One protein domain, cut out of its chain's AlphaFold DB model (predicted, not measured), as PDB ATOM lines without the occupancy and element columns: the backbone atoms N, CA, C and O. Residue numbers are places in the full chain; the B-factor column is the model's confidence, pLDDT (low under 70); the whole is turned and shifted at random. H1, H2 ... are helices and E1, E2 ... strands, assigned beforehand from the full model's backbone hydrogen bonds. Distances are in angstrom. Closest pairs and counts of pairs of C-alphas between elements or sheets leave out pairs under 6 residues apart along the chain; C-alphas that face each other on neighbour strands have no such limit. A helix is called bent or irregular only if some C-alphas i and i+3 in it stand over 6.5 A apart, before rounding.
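Overview. This is residues 6 to 94 of the 113 residues of an uncharacterized protein of Maribacter sp (UniProt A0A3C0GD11). A long, bent hairpin of two strands, E1 and E2, is widened along part of its length by a short third strand, E3, and the one helix, H1, packs over E3 along the strands. The tip of the hairpin, residues 20 to 25, sticks out at one end of the rod, and a small second hairpin, E4 and E5, lies at the other end beside the later part of H1. The printed part has 89 residues with five named strands and one named helix, in the order E1 E2 E3 H1 E4 E5; the sheets run E1 - E2 - E3 and E4 - E5, both antiparallel, and the class is mixed, helices and strands. The whole is loose, with a radius of gyration of the C-alphas of 16.1 A, and spans 50 by 22 by 18 A.

Arrangement. The larger sheet is a meander, each strand the antiparallel neighbour of the one before: E1, residues 6 to 21, E2, residues 24 to 37, and E3, residues 45 to 50. It is twisted, and E1 bends by 78 degrees at residue 18. E1 and E2 are a hairpin at 163 degrees, with N 8 and O 34 at 2.9 A and N 26 and O 19 at 2.8 A, within hydrogen-bond range. E2 and E3 are a hairpin at 164 degrees, with N 33 and O 47 at 2.8 A. H1, residues 56 to 74, is on one face of this sheet, two layers, at a height over the sheet of 8.9 A. It runs along the strands, at 15 degrees to E3 on the local plane, over E3 and only just over E2, on which 3 of its C-alphas fall. The closest C-alphas of E3 and H1, those of Lys 45 and Ile 67, are 7.0 A apart. In H1 every O i to N i+4 pair is within hydrogen-bond range. E4, residues 82 to 84, comes closest to H1 at the C-alphas of His 68 and Val 84, 6.5 A apart. E5, residues 91 to 93, is only just apart from H1, at 8.2 A. E4 and E5 are a hairpin at 143 degrees, with N 92 and O 83 at 2.8 A.

Along the chain. E1 begins at C-alpha 6 (238.520, 189.325, 126.285) and is 33.1 A long. E2 measures 40.4 A, E3 17.3 A and H1 26.8 A, with C-alpha 56 at (233.188, 195.248, 142.484). E4 and E5 have three residues each, and E5 ends at C-alpha 93 (255.628, 206.488, 126.281).

Size, cuts and confidence. The C-alphas farthest apart, those of Val 24 and Phe 93, are 49.9 A apart. The printed part has no cut, and no link is long. The mean pLDDT of the printed part is 95.6, and no printed residue is under 70.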
ATOM      1  N   GLU A   6     239.878 189.693 125.891       97.25
ATOM      2  CA  GLU A   6     238.520 189.325 126.285       97.25
ATOM      3  C   GLU A   6     238.392 189.220 127.807       97.25
ATOM      4  O   GLU A   6     239.309 188.761 128.492       97.25
ATOM      5  N   LYS A   7     237.222 189.606 128.333       97.00
ATOM      6  CA  LYS A   7     236.833 189.391 129.732       97.00
ATOM      7  C   LYS A   7     235.756 188.313 129.788       97.00
ATOM      8  O   LYS A   7     234.681 188.483 129.213       97.00
ATOM      9  N   LYS A   8     236.010 187.220 130.509       97.62
ATOM     10  CA  LYS A   8     235.047 186.124 130.680       97.62
ATOM     11  C   LYS A   8     234.760 185.882 132.151       97.62
ATOM     12  O   LYS A   8     235.673 185.662 132.935       97.62
ATOM     13  N   GLN A   9     233.483 185.888 132.519       97.56
ATOM     14  CA  GLN A   9     233.050 185.653 133.894       97.56
ATOM     15  C   GLN A   9     232.409 184.278 134.048       97.56
ATOM     16  O   GLN A   9     231.687 183.807 133.170       97.56
ATOM     17  N   SER A  10     232.680 183.631 135.177       97.62
ATOM     18  CA  SER A  10     232.081 182.348 135.537       97.62
ATOM     19  C   SER A  10     231.975 182.191 137.051       97.62
ATOM     20  O   SER A  10     232.752 182.776 137.806       97.62
ATOM     21  N   ILE A  11     231.014 181.388 137.504       97.69
ATOM     22  CA  ILE A  11     230.954 180.966 138.905       97.69
ATOM     23  C   ILE A  11     232.098 179.978 139.126       97.69
ATOM     24  O   ILE A  11     232.122 178.906 138.522       97.69
ATOM     25  N   TYR A  12     233.043 180.343 139.988       97.56
ATOM     26  CA  TYR A  12     234.141 179.467 140.381       97.56
ATOM     27  C   TYR A  12     233.716 178.509 141.493       97.56
ATOM     28  O   TYR A  12     234.002 177.316 141.429       97.56
ATOM     29  N   ALA A  13     233.001 179.028 142.494       97.00
ATOM     30  CA  ALA A  13     232.451 178.236 143.586       97.00
ATOM     31  C   ALA A  13     231.103 178.807 144.040       97.00
ATOM     32  O   ALA A  13     231.030 179.956 144.478       97.00
ATOM     33  N   ALA A  14     230.049 177.994 143.960       95.69
ATOM     34  CA  ALA A  14     228.736 178.366 144.476       95.69
ATOM     35  C   ALA A  14     228.754 178.386 146.013       95.69
ATOM     36  O   ALA A  14     229.294 177.459 146.619       95.69
ATOM     37  N   ASN A  15     228.182 179.421 146.639       94.69
ATOM     38  CA  ASN A  15     228.278 179.658 148.093       94.69
ATOM     39  C   ASN A  15     229.727 179.611 148.633       94.69
ATOM     40  O   ASN A  15     229.964 179.226 149.778       94.69
ATOM     41  N   GLY A  16     230.711 179.955 147.796       92.56
ATOM     42  CA  GLY A  16     232.137 179.829 148.108       92.56
ATOM     43  C   GLY A  16     232.691 180.924 149.022       92.56
ATOM     44  O   GLY A  16     233.854 180.848 149.412       92.56
ATOM     45  N   CYS A  17     231.898 181.948 149.347       93.50
ATOM     46  CA  CYS A  17     232.315 183.059 150.192       93.50
ATOM     47  C   CYS A  17     231.348 183.262 151.362       93.50
ATOM     48  O   CYS A  17     230.192 183.635 151.164       93.50
ATOM     49  N   GLU A  18     231.852 183.067 152.580       94.00
ATOM     50  CA  GLU A  18     231.153 183.397 153.821       94.00
ATOM     51  C   GLU A  18     231.482 184.832 154.252       94.00
ATOM     52  O   GLU A  18     232.646 185.240 154.273       94.00
ATOM     53  N   HIS A  19     230.465 185.610 154.618       90.88
ATOM     54  CA  HIS A  19     230.652 186.941 155.195       90.88
ATOM     55  C   HIS A  19     229.498 187.337 156.112       90.88
ATOM     56  O   HIS A  19     228.444 186.706 156.128       90.88
ATOM     57  N   ILE A  20     229.694 188.404 156.884       92.44
ATOM     58  CA  ILE A  20     228.707 188.893 157.846       92.44
ATOM     59  C   ILE A  20     228.099 190.196 157.333       92.44
ATOM     60  O   ILE A  20     228.803 191.184 157.132       92.44
ATOM     61  N   VAL A  21     226.771 190.226 157.207       89.94
ATOM     62  CA  VAL A  21     225.997 191.437 156.902       89.94
ATOM     63  C   VAL A  21     225.038 191.695 158.050       89.94
ATOM     64  O   VAL A  21     224.138 190.896 158.298       89.94
ATOM     65  N   ASN A  22     225.219 192.815 158.755       92.88
ATOM     66  CA  ASN A  22     224.369 193.207 159.887       92.88
ATOM     67  C   ASN A  22     224.222 192.094 160.948       92.88
ATOM     68  O   ASN A  22     223.130 191.844 161.451       92.88
ATOM     69  N   GLY A  23     225.318 191.387 161.251       93.12
ATOM     70  CA  GLY A  23     225.344 190.292 162.229       93.12
ATOM     71  C   GLY A  23     224.799 188.949 161.727       93.12
ATOM     72  O   GLY A  23     224.803 187.981 162.481       93.12
ATOM     73  N   VAL A  24     224.355 188.863 160.470       94.56
ATOM     74  CA  VAL A  24     223.860 187.626 159.854       94.56
ATOM     75  C   VAL A  24     224.919 187.058 158.917       94.56
ATOM     76  O   VAL A  24     225.420 187.771 158.046       94.56
ATOM     77  N   VAL A  25     225.222 185.768 159.072       94.94
ATOM     78  CA  VAL A  25     226.098 185.034 158.153       94.94
ATOM     79  C   VAL A  25     225.398 184.874 156.805       94.94
ATOM     80  O   VAL A  25     224.241 184.450 156.726       94.94
ATOM     81  N   ARG A  26     226.099 185.239 155.739       94.19
ATOM     82  CA  ARG A  26     225.675 185.116 154.349       94.19
ATOM     83  C   ARG A  26     226.699 184.295 153.587       94.19
ATOM     84  O   ARG A  26     227.895 184.386 153.851       94.19
ATOM     85  N   PHE A  27     226.191 183.533 152.632       95.00
ATOM     86  CA  PHE A  27     226.984 182.781 151.678       95.00
ATOM     87  C   PHE A  27     226.629 183.293 150.295       95.00
ATOM     88  O   PHE A  27     225.450 183.325 149.947       95.00
ATOM     89  N   ASP A  28     227.641 183.717 149.550       95.44
ATOM     90  CA  ASP A  28     227.500 184.159 148.167       95.44
ATOM     91  C   ASP A  28     228.475 183.386 147.279       95.44
ATOM     92  O   ASP A  28     229.462 182.796 147.742       95.44
ATOM     93  N   ASP A  29     228.195 183.402 145.982       97.44
ATOM     94  CA  ASP A  29     229.052 182.790 144.982       97.44
ATOM     95  C   ASP A  29     230.394 183.522 144.892       97.44
ATOM     96  O   ASP A  29     230.497 184.740 145.059       97.44
ATOM     97  N   LEU A  30     231.444 182.763 144.599       97.31
ATOM     98  CA  LEU A  30     232.746 183.299 144.242       97.31
ATOM     99  C   LEU A  30     232.850 183.320 142.718       97.31
ATOM    100  O   LEU A  30     232.792 182.272 142.069       97.31
ATOM    101  N   ILE A  31     232.994 184.513 142.147       98.19
ATOM    102  CA  ILE A  31     233.039 184.731 140.704       98.19
ATOM    103  C   ILE A  31     234.491 184.842 140.255       98.19
ATOM    104  O   ILE A  31     235.280 185.579 140.845       98.19
ATOM    105  N   ARG A  32     234.834 184.136 139.177       98.00
ATOM    106  CA  ARG A  32     236.106 184.263 138.465       98.00
ATOM    107  C   ARG A  32     235.917 185.112 137.223       98.00
ATOM    108  O   ARG A  32     235.022 184.840 136.426       98.00
ATOM    109  N   THR A  33     236.778 186.106 137.054       98.50
ATOM    110  CA  THR A  33     236.926 186.878 135.819       98.50
ATOM    111  C   THR A  33     238.267 186.529 135.185       98.50
ATOM    112  O   THR A  33     239.303 186.767 135.800       98.50
ATOM    113  N   ASP A  34     238.249 185.951 133.988       98.38
ATOM    114  CA  ASP A  34     239.431 185.688 133.166       98.38
ATOM    115  C   ASP A  34     239.649 186.831 132.169       98.38
ATOM    116  O   ASP A  34     238.701 187.292 131.533       98.38
ATOM    117  N   TYR A  35     240.903 187.253 132.032       98.25
ATOM    118  CA  TYR A  35     241.399 188.295 131.139       98.25
ATOM    119  C   TYR A  35     242.353 187.648 130.135       98.25
ATOM    120  O   TYR A  35     243.432 187.190 130.520       98.25
ATOM    121  N   ILE A  36     241.941 187.558 128.871       98.19
ATOM    122  CA  ILE A  36     242.598 186.715 127.864       98.19
ATOM    123  C   ILE A  36     243.084 187.591 126.701       98.19
ATOM    124  O   ILE A  36     242.238 188.089 125.957       98.19
ATOM    125  N   PRO A  37     244.404 187.780 126.521       98.06
ATOM    126  CA  PRO A  37     244.967 188.499 125.376       98.06
ATOM    127  C   PRO A  37     244.492 187.935 124.034       98.06
ATOM    128  O   PRO A  37     244.489 186.719 123.843       98.06
ATOM    129  N   THR A  38     244.109 188.804 123.096       97.94
ATOM    130  CA  THR A  38     243.618 188.391 121.766       97.94
ATOM    131  C   THR A  38     244.545 188.785 120.623       97.94
ATOM    132  O   THR A  38     244.592 188.076 119.618       97.94
ATOM    133  N   ASN A  39     245.295 189.884 120.755       97.62
ATOM    134  CA  ASN A  39     246.171 190.398 119.694       97.62
ATOM    135  C   ASN A  39     247.655 190.513 120.101       97.62
ATOM    136  O   ASN A  39     248.461 191.044 119.337       97.62
ATOM    137  N   PHE A  40     248.030 190.009 121.279       96.75
ATOM    138  CA  PHE A  40     249.400 190.034 121.788       96.75
ATOM    139  C   PHE A  40     249.736 188.760 122.570       96.75
ATOM    140  O   PHE A  40     248.849 188.066 123.064       96.75
ATOM    141  N   SER A  41     251.026 188.439 122.677       94.19
ATOM    142  CA  SER A  41     251.515 187.237 123.364       94.19
ATOM    143  C   SER A  41     251.728 187.485 124.858       94.19
ATOM    144  O   SER A  41     252.862 187.473 125.325       94.19
ATOM    145  N   GLY A  42     250.641 187.737 125.588       95.00
ATOM    146  CA  GLY A  42     250.642 187.792 127.052       95.00
ATOM    147  C   GLY A  42     249.974 186.567 127.676       95.00
ATOM    148  O   GLY A  42     249.125 185.920 127.058       95.00
ATOM    149  N   GLU A  43     250.324 186.264 128.919       97.62
ATOM    150  CA  GLU A  43     249.690 185.192 129.684       97.62
ATOM    151  C   GLU A  43     248.278 185.607 130.141       97.62
ATOM    152  O   GLU A  43     248.088 186.731 130.627       97.62
ATOM    153  N   PRO A  44     247.267 184.720 130.054       97.81
ATOM    154  CA  PRO A  44     245.953 184.976 130.629       97.81
ATOM    155  C   PRO A  44     246.022 185.214 132.141       97.81
ATOM    156  O   PRO A  44     246.712 184.504 132.877       97.81
ATOM    157  N   LYS A  45     245.247 186.181 132.635       98.12
ATOM    158  CA  LYS A  45     245.184 186.537 134.061       98.12
ATOM    159  C   LYS A  45     243.779 186.306 134.593       98.12
ATOM    160  O   LYS A  45     242.812 186.353 133.840       98.12
ATOM    161  N   ASN A  46     243.640 186.049 135.890       97.81
ATOM    162  CA  ASN A  46     242.327 185.848 136.497       97.81
ATOM    163  C   ASN A  46     242.189 186.561 137.840       97.81
ATOM    164  O   ASN A  46     243.161 186.717 138.577       97.81
ATOM    165  N   PHE A  47     240.960 186.968 138.138       97.88
ATOM    166  CA  PHE A  47     240.582 187.653 139.364       97.88
ATOM    167  C   PHE A  47     239.366 186.973 139.993       97.88
ATOM    168  O   PHE A  47     238.389 186.676 139.303       97.88
ATOM    169  N   LEU A  48     239.435 186.720 141.301       97.06
ATOM    170  CA  LEU A  48     238.352 186.126 142.080       97.06
ATOM    171  C   LEU A  48     237.748 187.178 143.002       97.06
ATOM    172  O   LEU A  48     238.459 187.778 143.809       97.06
ATOM    173  N   LEU A  49     236.433 187.358 142.920       97.19
ATOM    174  CA  LEU A  49     235.703 188.253 143.807       97.19
ATOM    175  C   LEU A  49     234.320 187.688 144.121       97.19
ATOM    176  O   LEU A  49     233.689 187.040 143.287       97.19
ATOM    177  N   ARG A  50     233.856 187.915 145.349       96.12
ATOM    178  CA  ARG A  50     232.502 187.541 145.769       96.12
ATOM    179  C   ARG A  50     231.459 188.219 144.879       96.12
ATOM    180  O   ARG A  50     231.602 189.407 144.584       96.12
ATOM    181  N   ASP A  51     230.392 187.503 144.527       94.56
ATOM    182  CA  ASP A  51     229.232 188.078 143.842       94.56
ATOM    183  C   ASP A  51     228.724 189.330 144.582       94.56
ATOM    184  O   ASP A  51     228.722 189.400 145.818       94.56
ATOM    185  N   LYS A  52     228.337 190.351 143.809       89.31
ATOM    186  CA  LYS A  52     227.819 191.645 144.300       89.31
ATOM    187  C   LYS A  52     228.677 192.295 145.394       89.31
ATOM    188  O   LYS A  52     228.160 192.938 146.311       89.31
ATOM    189  N   HIS A  53     229.998 192.127 145.338       93.94
ATOM    190  CA  HIS A  53     230.896 192.864 146.220       93.94
ATOM    191  C   HIS A  53     230.676 194.381 146.067       93.94
ATOM    192  O   HIS A  53     230.542 194.881 144.955       93.94
ATOM    193  N   ILE A  54     230.643 195.130 147.174       93.81
ATOM    194  CA  ILE A  54     230.325 196.572 147.144       93.81
ATOM    195  C   ILE A  54     231.340 197.383 146.327       93.81
ATOM    196  O   ILE A  54     230.986 198.354 145.671       93.81
ATOM    197  N   GLU A  55     232.594 196.937 146.320       95.69
ATOM    198  CA  GLU A  55     233.686 197.544 145.553       95.69
ATOM    199  C   GLU A  55     233.974 196.802 144.242       95.69
ATOM    200  O   GLU A  55     235.105 196.842 143.771       95.69
ATOM    201  N   TRP A  56     232.997 196.078 143.682       94.94
ATOM    202  CA  TRP A  56     233.188 195.248 142.484       94.94
ATOM    203  C   TRP A  56     233.966 195.976 141.380       94.94
ATOM    204  O   TRP A  56     235.052 195.554 141.001       94.94
ATOM    205  N   GLU A  57     233.453 197.127 140.950       95.31
ATOM    206  CA  GLU A  57     234.055 197.909 139.869       95.31
ATOM    207  C   GLU A  57     235.463 198.407 140.223       95.31
ATOM    208  O   GLU A  57     236.403 198.256 139.447       95.31
ATOM    209  N   ALA A  58     235.636 198.955 141.430       96.75
ATOM    210  CA  ALA A  58     236.922 199.487 141.871       96.75
ATOM    211  C   ALA A  58     238.002 198.395 141.921       96.75
ATOM    212  O   ALA A  58     239.130 198.625 141.490       96.75
ATOM    213  N   LYS A  59     237.649 197.192 142.390       97.31
ATOM    214  CA  LYS A  59     238.569 196.053 142.483       97.31
ATOM    215  C   LYS A  59     238.951 195.500 141.112       97.31
ATOM    216  O   LYS A  59     240.122 195.189 140.904       97.31
ATOM    217  N   HIS A  60     238.010 195.432 140.172       96.06
ATOM    218  CA  HIS A  60     238.309 195.062 138.786       96.06
ATOM    219  C   HIS A  60     239.222 196.085 138.111       96.06
ATOM    220  O   HIS A  60     240.204 195.689 137.492       96.06
ATOM    221  N   ILE A  61     238.982 197.387 138.298       95.31
ATOM    222  CA  ILE A  61     239.861 198.442 137.771       95.31
ATOM    223  C   ILE A  61     241.271 198.340 138.372       95.31
ATOM    224  O   ILE A  61     242.258 198.424 137.645       95.31
ATOM    225  N   GLU A  62     241.397 198.160 139.690       96.75
ATOM    226  CA  GLU A  62     242.694 197.959 140.354       96.75
ATOM    227  C   GLU A  62     243.446 196.754 139.772       96.75
ATOM    228  O   GLU A  62     244.649 196.836 139.503       96.75
ATOM    229  N   PHE A  63     242.736 195.648 139.541       97.38
ATOM    230  CA  PHE A  63     243.312 194.449 138.946       97.38
ATOM    231  C   PHE A  63     243.713 194.662 137.481       97.38
ATOM    232  O   PHE A  63     244.804 194.258 137.086       97.38
ATOM    233  N   GLU A  64     242.895 195.352 136.688       96.50
ATOM    234  CA  GLU A  64     243.196 195.689 135.290       96.50
ATOM    235  C   GLU A  64     244.473 196.523 135.165       96.50
ATOM    236  O   GLU A  64     245.350 196.215 134.357       96.50
ATOM    237  N   LYS A  65     244.652 197.504 136.056       95.31
ATOM    238  CA  LYS A  65     245.892 198.290 136.142       95.31
ATOM    239  C   LYS A  65     247.115 197.422 136.408       95.31
ATOM    240  O   LYS A  65     248.175 197.643 135.820       95.31
ATOM    241  N   LYS A  66     246.971 196.434 137.291       96.56
ATOM    242  CA  LYS A  66     248.036 195.488 137.631       96.56
ATOM    243  C   LYS A  66     248.409 194.616 136.431       96.56
ATOM    244  O   LYS A  66     249.589 194.533 136.106       96.56
ATOM    245  N   ILE A  67     247.432 194.008 135.758       97.69
ATOM    246  CA  ILE A  67     247.709 193.093 134.640       97.69
ATOM    247  C   ILE A  67     248.224 193.816 133.396       97.69
ATOM    248  O   ILE A  67     249.040 193.250 132.683       97.69
ATOM    249  N   HIS A  68     247.830 195.073 133.153       97.12
ATOM    250  CA  HIS A  68     248.419 195.874 132.072       97.12
ATOM    251  C   HIS A  68     249.914 196.081 132.285       97.12
ATOM    252  O   HIS A  68     250.687 195.950 131.343       97.12
ATOM    253  N   LYS A  69     250.334 196.340 133.528       96.25
ATOM    254  CA  LYS A  69     251.757 196.427 133.863       96.25
ATOM    255  C   LYS A  69     252.471 195.089 133.649       96.25
ATOM    256  O   LYS A  69     253.531 195.074 133.039       96.25
ATOM    257  N   GLU A  70     251.883 193.983 134.106       97.69
ATOM    258  CA  GLU A  70     252.461 192.646 133.899       97.69
ATOM    259  C   GLU A  70     252.593 192.312 132.403       97.69
ATOM    260  O   GLU A  70     253.633 191.832 131.968       97.69
ATOM    261  N   TRP A  71     251.584 192.628 131.587       97.94
ATOM    262  CA  TRP A  71     251.640 192.410 130.141       97.94
ATOM    263  C   TRP A  71     252.670 193.295 129.439       97.94
ATOM    264  O   TRP A  71     253.297 192.839 128.488       97.94
ATOM    265  N   LEU A  72     252.892 194.531 129.897       97.31
ATOM    266  CA  LEU A  72     253.999 195.346 129.391       97.31
ATOM    267  C   LEU A  72     255.351 194.665 129.638       97.31
ATOM    268  O   LEU A  72     256.160 194.591 128.717       97.31
ATOM    269  N   GLU A  73     255.568 194.135 130.844       96.94
ATOM    270  CA  GLU A  73     256.799 193.413 131.199       96.94
ATOM    271  C   GLU A  73     256.972 192.147 130.341       96.94
ATOM    272  O   GLU A  73     258.057 191.902 129.818       96.94
ATOM    273  N   GLU A  74     255.899 191.377 130.128       97.38
ATOM    274  CA  GLU A  74     255.898 190.177 129.274       97.38
ATOM    275  C   GLU A  74     256.203 190.494 127.801       97.38
ATOM    276  O   GLU A  74     256.899 189.733 127.128       97.38
ATOM    277  N   LEU A  75     255.733 191.641 127.309       96.75
ATOM    278  CA  LEU A  75     256.023 192.140 125.963       96.75
ATOM    279  C   LEU A  75     257.413 192.795 125.845       96.75
ATOM    280  O   LEU A  75     257.809 193.187 124.746       96.75
ATOM    281  N   GLY A  76     258.159 192.905 126.948       96.25
ATOM    282  CA  GLY A  76     259.511 193.465 126.984       96.25
ATOM    283  C   GLY A  76     259.571 194.994 127.044       96.25
ATOM    284  O   GLY A  76     260.629 195.564 126.778       96.25
ATOM    285  N   TYR A  77     258.469 195.668 127.379       96.00
ATOM    286  CA  TYR A  77     258.466 197.110 127.621       96.00
ATOM    287  C   TYR A  77     258.999 197.428 129.022       96.00
ATOM    288  O   TYR A  77     258.636 196.784 130.007       96.00
ATOM    289  N   ASP A  78     259.814 198.477 129.126       94.50
ATOM    290  CA  ASP A  78     260.218 199.029 130.418       94.50
ATOM    291  C   ASP A  78     259.039 199.789 131.041       94.50
ATOM    292  O   ASP A  78     258.625 200.836 130.543       94.50
ATOM    293  N   THR A  79     258.491 199.283 132.146       93.50
ATOM    294  CA  THR A  79     257.322 199.888 132.811       93.50
ATOM    295  C   THR A  79     257.623 201.192 133.554       93.50
ATOM    296  O   THR A  79     256.701 201.831 134.065       93.50
ATOM    297  N   SER A  80     258.888 201.617 133.616       91.06
ATOM    298  CA  SER A  80     259.258 202.974 134.030       91.06
ATOM    299  C   SER A  80     259.089 203.989 132.891       91.06
ATOM    300  O   SER A  80     258.724 205.144 133.131       91.06
ATOM    301  N   GLU A  81     259.264 203.550 131.645       93.12
ATOM    302  CA  GLU A  81     259.174 204.383 130.446       93.12
ATOM    303  C   GLU A  81     257.852 204.243 129.704       93.12
ATOM    304  O   GLU A  81     257.456 205.168 129.010       93.12
ATOM    305  N   TYR A  82     257.152 203.123 129.847       95.00
ATOM    306  CA  TYR A  82     255.903 202.854 129.149       95.00
ATOM    307  C   TYR A  82     254.768 202.600 130.132       95.00
ATOM    308  O   TYR A  82     254.951 202.044 131.216       95.00
ATOM    309  N   SER A  83     253.569 203.014 129.747       95.44
ATOM    310  CA  SER A  83     252.330 202.709 130.457       95.44
ATOM    311  C   SER A  83     251.215 202.396 129.464       95.44
ATOM    312  O   SER A  83     251.382 202.564 128.258       95.44
ATOM    313  N   VAL A  84     250.089 201.894 129.963       95.94
ATOM    314  CA  VAL A  84     248.883 201.675 129.161       95.94
ATOM    315  C   VAL A  84     247.871 202.753 129.525       95.94
ATOM    316  O   VAL A  84     247.561 202.940 130.704       95.94
ATOM    317  N   ASP A  85     247.348 203.462 128.528       94.31
ATOM    318  CA  ASP A  85     246.196 204.339 128.712       94.31
ATOM    319  C   ASP A  85     244.962 203.480 129.024       94.31
ATOM    320  O   ASP A  85     244.536 202.658 128.216       94.31
ATOM    321  N   PHE A  86     244.370 203.659 130.204       89.50
ATOM    322  CA  PHE A  86     243.251 202.823 130.657       89.50
ATOM    323  C   PHE A  86     241.935 203.063 129.907       89.50
ATOM    324  O   PHE A  86     241.005 202.274 130.048       89.50
ATOM    325  N   THR A  87     241.832 204.143 129.133       90.00
ATOM    326  CA  THR A  87     240.648 204.447 128.322       90.00
ATOM    327  C   THR A  87     240.768 203.808 126.945       90.00
ATOM    328  O   THR A  87     239.819 203.190 126.464       90.00
ATOM    329  N   THR A  88     241.928 203.948 126.301       93.69
ATOM    330  CA  THR A  88     242.144 203.485 124.921       93.69
ATOM    331  C   THR A  88     242.821 202.121 124.829       93.69
ATOM    332  O   THR A  88     242.808 201.519 123.760       93.69
ATOM    333  N   HIS A  89     243.386 201.623 125.932       94.44
ATOM    334  CA  HIS A  89     244.252 200.441 125.994       94.44
ATOM    335  C   HIS A  89     245.526 200.561 125.147       94.44
ATOM    336  O   HIS A  89     246.158 199.559 124.806       94.44
ATOM    337  N   GLU A  90     245.917 201.784 124.793       96.88
ATOM    338  CA  GLU A  90     247.123 202.038 124.022       96.88
ATOM    339  C   GLU A  90     248.361 202.080 124.924       96.88
ATOM    340  O   GLU A  90     248.371 202.737 125.963       96.88
ATOM    341  N   ILE A  91     249.429 201.400 124.504       96.00
ATOM    342  CA  ILE A  91     250.761 201.550 125.092       96.00
ATOM    343  C   ILE A  91     251.311 202.923 124.707       96.00
ATOM    344  O   ILE A  91     251.513 203.200 123.520       96.00
ATOM    345  N   ILE A  92     251.608 203.743 125.711       95.19
ATOM    346  CA  ILE A  92     252.130 205.101 125.576       95.19
ATOM    347  C   ILE A  92     253.507 205.230 126.236       95.19
ATOM    348  O   ILE A  92     253.812 204.551 127.216       95.19
ATOM    349  N   PHE A  93     254.338 206.122 125.696       92.94
ATOM    350  CA  PHE A  93     255.628 206.488 126.281       92.94
ATOM    351  C   PHE A  93     255.447 207.598 127.330       92.94
ATOM    352  O   PHE A  93     254.854 208.646 127.064       92.94
ATOM    353  N   ASN A  94     255.989 207.385 128.522       87.38
ATOM    354  CA  ASN A  94     255.947 208.289 129.659       87.38
ATOM    355  C   ASN A  94     256.983 209.407 129.466       87.38
ATOM    356  O   ASN A  94     258.136 209.285 129.860       87.38
TER     357      ASN A  94